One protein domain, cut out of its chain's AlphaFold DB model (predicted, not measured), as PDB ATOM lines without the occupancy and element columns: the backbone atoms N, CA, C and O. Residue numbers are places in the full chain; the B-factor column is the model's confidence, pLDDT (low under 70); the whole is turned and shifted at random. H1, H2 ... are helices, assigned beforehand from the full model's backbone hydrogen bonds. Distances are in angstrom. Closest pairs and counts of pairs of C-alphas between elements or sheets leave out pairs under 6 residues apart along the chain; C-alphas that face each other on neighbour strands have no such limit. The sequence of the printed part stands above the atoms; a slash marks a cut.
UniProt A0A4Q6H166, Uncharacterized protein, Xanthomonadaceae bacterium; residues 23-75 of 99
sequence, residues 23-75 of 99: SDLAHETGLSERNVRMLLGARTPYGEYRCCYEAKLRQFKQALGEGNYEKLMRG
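AT A GLANCE: This is residues 23 to 75 of the 99 residues of an uncharacterized protein of Xanthomonadaceae bacterium (UniProt A0A4Q6H166). A small cluster of four helices has two short ones, H1 and H2, set crosswise on one side of the longest, H3, while the short H4 turns a corner at H3's last end. A loop of residues 41 to 52 swings out at the other end of H3, and this loop and H4 make the two ends of the longest axis. The printed part has 53 residues with four named helices, in the order H1, H2, H3, H4, and no named strand; the class is all helix. It is compact, with a radius of gyration of the C-alphas of 10.6 A, and spans 29 by 22 by 19 A.

IN THESE COORDINATES: H1 is residues 23 to 29, 9.9 A long, beginning at C-alpha 23 (46.051, -32.516, -51.850). H2, residues 33 to 40, is 10.3 A long. H3, residues 53 to 64, is 16.2 A long and begins at C-alpha 53 (35.532, -17.300, -49.706). H4, residues 66 to 73, is 10.5 A long and ends at C-alpha 73 (47.262, -21.150, -39.364).

HOW THE PARTS SIT: H1 and H2 touch, about perpendicular at 80 degrees; their closest C-alphas, of Ala 26 and Glu 33, are 5.2 A apart. H1 touches H3 at 89 degrees, about perpendicular, with residues 59 to 64 of H3 alone; the closest C-alphas, of Thr 29 and Ala 63, are 5.2 A apart. H2 and H3 only just touch, with 3 pairs of C-alphas within 8 A, the closest being Leu 39 and Leu 57 at 6.8 A. H4 is close to but not clearly touching H3, with C-alphas of Lys 61 and Tyr 69 closest at 6.2 A. H1 and H4 are apart. Every O i to N i+4 pair is within hydrogen-bond range in H1, H2, H3 and H4.

THE WHOLE: The C-alphas farthest apart, of Gly 47 and Gly 67, are 29.3 A apart. The printed part has no cut. The link from H2 to H3 is long, with 12 residues; the other two are tight. The model's pLDDT is under 70 at residues 42 to 48.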
ATOM      1  N   SER A  23      46.860 -31.407 -51.333       83.62
ATOM      2  CA  SER A  23      46.051 -32.516 -51.850       83.62
ATOM      3  C   SER A  23      45.360 -33.278 -50.718       83.62
ATOM      4  O   SER A  23      44.182 -33.607 -50.836       83.62
ATOM      5  N   ASP A  24      46.051 -33.513 -49.599       83.62
ATOM      6  CA  ASP A  24      45.459 -34.187 -48.433       83.62
ATOM      7  C   ASP A  24      44.301 -33.368 -47.851       83.62
ATOM      8  O   ASP A  24      43.230 -33.897 -47.565       83.62
ATOM      9  N   LEU A  25      44.483 -32.050 -47.747       84.88
ATOM     10  CA  LEU A  25      43.445 -31.133 -47.269       84.88
ATOM     11  C   LEU A  25      42.271 -31.023 -48.240       84.88
ATOM     12  O   LEU A  25      41.126 -30.910 -47.807       84.88
ATOM     13  N   ALA A  26      42.536 -31.047 -49.547       87.00
ATOM     14  CA  ALA A  26      41.498 -31.048 -50.573       87.00
ATOM     15  C   ALA A  26      40.620 -32.302 -50.457       87.00
ATOM     16  O   ALA A  26      39.393 -32.200 -50.424       87.00
ATOM     17  N   HIS A  27      41.259 -33.464 -50.308       84.44
ATOM     18  CA  HIS A  27      40.578 -34.735 -50.101       84.44
ATOM     19  C   HIS A  27      39.743 -34.736 -48.813       84.44
ATOM     20  O   HIS A  27      38.574 -35.106 -48.847       84.44
ATOM     21  N   GLU A  28      40.311 -34.273 -47.697       83.62
ATOM     22  CA  GLU A  28      39.624 -34.258 -46.399       83.62
ATOM     23  C   GLU A  28      38.434 -33.288 -46.366       83.62
ATOM     24  O   GLU A  28      37.382 -33.577 -45.806       83.62
ATOM     25  N   THR A  29      38.572 -32.120 -46.994       83.88
ATOM     26  CA  THR A  29      37.554 -31.053 -46.923       83.88
ATOM     27  C   THR A  29      36.512 -31.124 -48.041       83.88
ATOM     28  O   THR A  29      35.535 -30.365 -48.036       83.88
ATOM     29  N   GLY A  30      36.724 -31.996 -49.034       85.06
ATOM     30  CA  GLY A  30      35.935 -32.041 -50.267       85.06
ATOM     31  C   GLY A  30      36.072 -30.772 -51.119       85.06
ATOM     32  O   GLY A  30      35.207 -30.474 -51.947       85.06
ATOM     33  N   LEU A  31      37.119 -29.975 -50.888       87.38
ATOM     34  CA  LEU A  31      37.424 -28.776 -51.662       87.38
ATOM     35  C   LEU A  31      38.426 -29.092 -52.767       87.38
ATOM     36  O   LEU A  31      39.258 -29.977 -52.639       87.38
ATOM     37  N   SER A  32      38.407 -28.312 -53.848       87.94
ATOM     38  CA  SER A  32      39.501 -28.361 -54.816       87.94
ATOM     39  C   SER A  32      40.789 -27.820 -54.193       87.94
ATOM     40  O   SER A  32      40.760 -26.896 -53.375       87.94
ATOM     41  N   GLU A  33      41.943 -28.307 -54.647       87.25
ATOM     42  CA  GLU A  33      43.236 -27.766 -54.211       87.25
ATOM     43  C   GLU A  33      43.369 -26.259 -54.451       87.25
ATOM     44  O   GLU A  33      44.048 -25.566 -53.699       87.25
ATOM     45  N   ARG A  34      42.714 -25.733 -55.497       84.31
ATOM     46  CA  ARG A  34      42.672 -24.294 -55.789       84.31
ATOM     47  C   ARG A  34      41.998 -23.523 -54.650       84.31
ATOM     48  O   ARG A  34      42.518 -22.489 -54.237       84.31
ATOM     49  N   ASN A  35      40.897 -24.048 -54.107       86.38
ATOM     50  CA  ASN A  35      40.220 -23.466 -52.948       86.38
ATOM     51  C   ASN A  35      41.068 -23.603 -51.676       86.38
ATOM     52  O   ASN A  35      41.148 -22.656 -50.902       86.38
ATOM     53  N   VAL A  36      41.749 -24.736 -51.477       87.62
ATOM     54  CA  VAL A  36      42.674 -24.917 -50.344       87.62
ATOM     55  C   VAL A  36      43.825 -23.908 -50.414       87.62
ATOM     56  O   VAL A  36      44.069 -23.182 -49.456       87.62
ATOM     57  N   ARG A  37      44.487 -23.772 -51.568       85.06
ATOM     58  CA  ARG A  37      45.563 -22.787 -51.779       85.06
ATOM     59  C   ARG A  37      45.095 -21.346 -51.587       85.06
ATOM     60  O   ARG A  37      45.863 -20.527 -51.103       85.06
ATOM     61  N   MET A  38      43.848 -21.035 -51.928       83.81
ATOM     62  CA  MET A  38      43.248 -19.729 -51.647       83.81
ATOM     63  C   MET A  38      43.071 -19.486 -50.140       83.81
ATOM     64  O   MET A  38      43.308 -18.373 -49.677       83.81
ATOM     65  N   LEU A  39      42.630 -20.497 -49.385       84.44
ATOM     66  CA  LEU A  39      42.407 -20.375 -47.942       84.44
ATOM     67  C   LEU A  39      43.722 -20.281 -47.158       84.44
ATOM     68  O   LEU A  39      43.776 -19.568 -46.159       84.44
ATOM     69  N   LEU A  40      44.762 -20.986 -47.612       82.19
ATOM     70  CA  LEU A  40      46.052 -21.095 -46.917       82.19
ATOM     71  C   LEU A  40      47.137 -20.147 -47.438       82.19
ATOM     72  O   LEU A  40      48.121 -19.902 -46.748       82.19
ATOM     73  N   GLY A  41      46.993 -19.659 -48.669       75.44
ATOM     74  CA  GLY A  41      47.981 -18.836 -49.359       75.44
ATOM     75  C   GLY A  41      47.524 -17.393 -49.570       75.44
ATOM     76  O   GLY A  41      46.666 -16.858 -48.867       75.44
ATOM     77  N   ALA A  42      48.110 -16.737 -50.573       61.81
ATOM     78  CA  ALA A  42      47.757 -15.369 -50.927       61.81
ATOM     79  C   ALA A  42      46.330 -15.313 -51.501       61.81
ATOM     80  O   ALA A  42      46.062 -15.814 -52.594       61.81
ATOM     81  N   ARG A  43      45.420 -14.661 -50.767       58.59
ATOM     82  CA  ARG A  43      43.982 -14.514 -51.069       58.59
ATOM     83  C   ARG A  43      43.654 -13.866 -52.436       58.59
ATOM     84  O   ARG A  43      42.481 -13.706 -52.756       58.59
ATOM     85  N   THR A  44      44.643 -13.428 -53.216       52.44
ATOM     86  CA  THR A  44      44.534 -12.219 -54.049       52.44
ATOM     87  C   THR A  44      44.490 -12.327 -55.582       52.44
ATOM     88  O   THR A  44      44.119 -11.307 -56.156       52.44
ATOM     89  N   PRO A  45      44.754 -13.431 -56.315       59.28
ATOM     90  CA  PRO A  45      44.722 -13.321 -57.782       59.28
ATOM     91  C   PRO A  45      43.358 -13.574 -58.454       59.28
ATOM     92  O   PRO A  45      43.281 -13.499 -59.676       59.28
ATOM     93  N   TYR A  46      42.273 -13.867 -57.725       60.22
ATOM     94  CA  TYR A  46      41.031 -14.351 -58.354       60.22
ATOM     95  C   TYR A  46      39.771 -13.614 -57.861       60.22
ATOM     96  O   TYR A  46      39.339 -13.766 -56.716       60.22
ATOM     97  N   GLY A  47      39.150 -12.830 -58.749       68.19
ATOM     98  CA  GLY A  47      37.970 -12.003 -58.443       68.19
ATOM     99  C   GLY A  47      36.719 -12.793 -58.035       68.19
ATOM    100  O   GLY A  47      35.946 -12.330 -57.197       68.19
ATOM    101  N   GLU A  48      36.570 -14.018 -58.545       67.25
ATOM    102  CA  GLU A  48      35.483 -14.957 -58.221       67.25
ATOM    103  C   GLU A  48      35.450 -15.362 -56.742       67.25
ATOM    104  O   GLU A  48      34.489 -15.963 -56.284       67.25
ATOM    105  N   TYR A  49      36.481 -15.058 -55.955       70.62
ATOM    106  CA  TYR A  49      36.555 -15.554 -54.585       70.62
ATOM    107  C   TYR A  49      35.968 -14.632 -53.538       70.62
ATOM    108  O   TYR A  49      35.616 -15.108 -52.462       70.62
ATOM    109  N   ARG A  50      35.708 -13.359 -53.853       71.88
ATOM    110  CA  ARG A  50      35.024 -12.464 -52.905       71.88
ATOM    111  C   ARG A  50      33.612 -12.941 -52.555       71.88
ATOM    112  O   ARG A  50      33.201 -12.785 -51.412       71.88
ATOM    113  N   CYS A  51      32.891 -13.550 -53.500       82.00
ATOM    114  CA  CYS A  51      31.538 -14.073 -53.251       82.00
ATOM    115  C   CYS A  51      31.516 -15.323 -52.376       82.00
ATOM    116  O   CYS A  51      30.504 -15.650 -51.764       82.00
ATOM    117  N   CYS A  52      32.614 -16.069 -52.394       83.75
ATOM    118  CA  CYS A  52      32.568 -17.501 -52.175       83.75
ATOM    119  C   CYS A  52      33.564 -17.948 -51.092       83.75
ATOM    120  O   CYS A  52      33.416 -19.033 -50.527       83.75
ATOM    121  N   TYR A  53      34.521 -17.082 -50.737       84.69
ATOM    122  CA  TYR A  53      35.532 -17.300 -49.706       84.69
ATOM    123  C   TYR A  53      34.919 -17.693 -48.363       84.69
ATOM    124  O   TYR A  53      35.263 -18.742 -47.831       84.69
ATOM    125  N   GLU A  54      33.960 -16.920 -47.850       88.31
ATOM    126  CA  GLU A  54      33.344 -17.184 -46.543       88.31
ATOM    127  C   GLU A  54      32.640 -18.545 -46.494       88.31
ATOM    128  O   GLU A  54      32.745 -19.284 -45.515       88.31
ATOM    129  N   ALA A  55      31.952 -18.919 -47.576       89.44
ATOM    130  CA  ALA A  55      31.309 -20.224 -47.672       89.44
ATOM    131  C   ALA A  55      32.338 -21.364 -47.658       89.44
ATOM    132  O   ALA A  55      32.145 -22.363 -46.964       89.44
ATOM    133  N   LYS A  56      33.455 -21.202 -48.380       89.75
ATOM    134  CA  LYS A  56      34.529 -22.201 -48.425       89.75
ATOM    135  C   LYS A  56      35.340 -22.262 -47.136       89.75
ATOM    136  O   LYS A  56      35.689 -23.358 -46.717       89.75
ATOM    137  N   LEU A  57      35.561 -21.133 -46.466       89.81
ATOM    138  CA  LEU A  57      36.209 -21.081 -45.159       89.81
ATOM    139  C   LEU A  57      35.376 -21.813 -44.103       89.81
ATOM    140  O   LEU A  57      35.924 -22.610 -43.347       89.81
ATOM    141  N   ARG A  58      34.053 -21.600 -44.079       90.38
ATOM    142  CA  ARG A  58      33.164 -22.343 -43.172       90.38
ATOM    143  C   ARG A  58      33.212 -23.845 -43.431       90.38
ATOM    144  O   ARG A  58      33.394 -24.597 -42.482       90.38
ATOM    145  N   GLN A  59      33.113 -24.271 -44.692       89.38
ATOM    146  CA  GLN A  59      33.225 -25.688 -45.062       89.38
ATOM    147  C   GLN A  59      34.576 -26.279 -44.621       89.38
ATOM    148  O   GLN A  59      34.629 -27.366 -44.057       89.38
ATOM    149  N   PHE A  60      35.663 -25.539 -44.833       89.44
ATOM    150  CA  PHE A  60      37.010 -25.956 -44.459       89.44
ATOM    151  C   PHE A  60      37.169 -26.121 -42.941       89.44
ATOM    152  O   PHE A  60      37.667 -27.146 -42.481       89.44
ATOM    153  N   LYS A  61      36.681 -25.156 -42.152       90.94
ATOM    154  CA  LYS A  61      36.675 -25.231 -40.683       90.94
ATOM    155  C   LYS A  61      35.792 -26.358 -40.157       90.94
ATOM    156  O   LYS A  61      36.178 -27.031 -39.210       90.94
ATOM    157  N   GLN A  62      34.631 -26.583 -40.773       88.19
ATOM    158  CA  GLN A  62      33.731 -27.679 -40.402       88.19
ATOM    159  C   GLN A  62      34.368 -29.051 -40.631       88.19
ATOM    160  O   GLN A  62      34.212 -29.926 -39.789       88.19
ATOM    161  N   ALA A  63      35.094 -29.226 -41.737       85.81
ATOM    162  CA  ALA A  63      35.761 -30.487 -42.048       85.81
ATOM    163  C   ALA A  63      36.983 -30.749 -41.152       85.81
ATOM    164  O   ALA A  63      37.178 -31.867 -40.694       85.81
ATOM    165  N   LEU A  64      37.799 -29.728 -40.871       85.44
ATOM    166  CA  LEU A  64      39.017 -29.897 -40.066       85.44
ATOM    167  C   LEU A  64      38.780 -29.838 -38.554       85.44
ATOM    168  O   LEU A  64      39.568 -30.389 -37.782       85.44
ATOM    169  N   GLY A  65      37.737 -29.130 -38.130       87.62
ATOM    170  CA  GLY A  65      37.565 -28.663 -36.760       87.62
ATOM    171  C   GLY A  65      38.379 -27.394 -36.473       87.62
ATOM    172  O   GLY A  65      39.484 -27.198 -36.986       87.62
ATOM    173  N   GLU A  66      37.841 -26.531 -35.606       86.50
ATOM    174  CA  GLU A  66      38.434 -25.218 -35.303       86.50
ATOM    175  C   GLU A  66      39.864 -25.340 -34.747       86.50
ATOM    176  O   GLU A  66      40.763 -24.615 -35.165       86.50
ATOM    177  N   GLY A  67      40.120 -26.327 -33.881       86.25
ATOM    178  CA  GLY A  67      41.443 -26.531 -33.281       86.25
ATOM    179  C   GLY A  67      42.529 -26.930 -34.287       86.25
ATOM    180  O   GLY A  67      43.667 -26.477 -34.175       86.25
ATOM    181  N   ASN A  68      42.198 -27.745 -35.295       85.25
ATOM    182  CA  ASN A  68      43.146 -28.080 -36.362       85.25
ATOM    183  C   ASN A  68      43.334 -26.903 -37.317       85.25
ATOM    184  O   ASN A  68      44.453 -26.647 -37.754       85.25
ATOM    185  N   TYR A  69      42.270 -26.149 -37.602       87.31
ATOM    186  CA  TYR A  69      42.379 -24.929 -38.396       87.31
ATOM    187  C   TYR A  69      43.354 -23.927 -37.760       87.31
ATOM    188  O   TYR A  69      44.253 -23.429 -38.435       87.31
ATOM    189  N   GLU A  70      43.231 -23.669 -36.458       88.44
ATOM    190  CA  GLU A  70      44.127 -22.751 -35.752       88.44
ATOM    191  C   GLU A  70      45.585 -23.221 -35.744       88.44
ATOM    192  O   GLU A  70      46.485 -22.422 -36.006       88.44
ATOM    193  N   LYS A  71      45.830 -24.511 -35.481       85.38
ATOM    194  CA  LYS A  71      47.173 -25.109 -35.558       85.38
ATOM    195  C   LYS A  71      47.782 -24.909 -36.943       85.38
ATOM    196  O   LYS A  71      48.913 -24.444 -37.063       85.38
ATOM    197  N   LEU A  72      46.997 -25.167 -37.986       85.50
ATOM    198  CA  LEU A  72      47.436 -25.019 -39.367       85.50
ATOM    199  C   LEU A  72      47.745 -23.552 -39.722       85.50
ATOM    200  O   LEU A  72      48.738 -23.286 -40.394       85.50
ATOM    201  N   MET A  73      46.972 -22.588 -39.210       84.88
ATOM    202  CA  MET A  73      47.262 -21.150 -39.364       84.88
ATOM    203  C   MET A  73      48.528 -20.701 -38.617       84.88
ATOM    204  O   MET A  73      49.159 -19.726 -39.023       84.88
ATOM    205  N   ARG A  74      48.918 -21.402 -37.546       86.06
ATOM    206  CA  ARG A  74      50.183 -21.173 -36.822       86.06
ATOM    207  C   ARG A  74      51.380 -21.896 -37.452       86.06
ATOM    208  O   ARG A  74      52.489 -21.784 -36.940       86.06
ATOM    209  N   GLY A  75      51.169 -22.614 -38.558       80.81
ATOM    210  CA  GLY A  75      52.201 -23.417 -39.218       80.81
ATOM    211  C   GLY A  75      52.547 -24.704 -38.466       80.81
ATOM    212  O   GLY A  75      53.583 -25.309 -38.736       80.81
TER     213      GLY A  75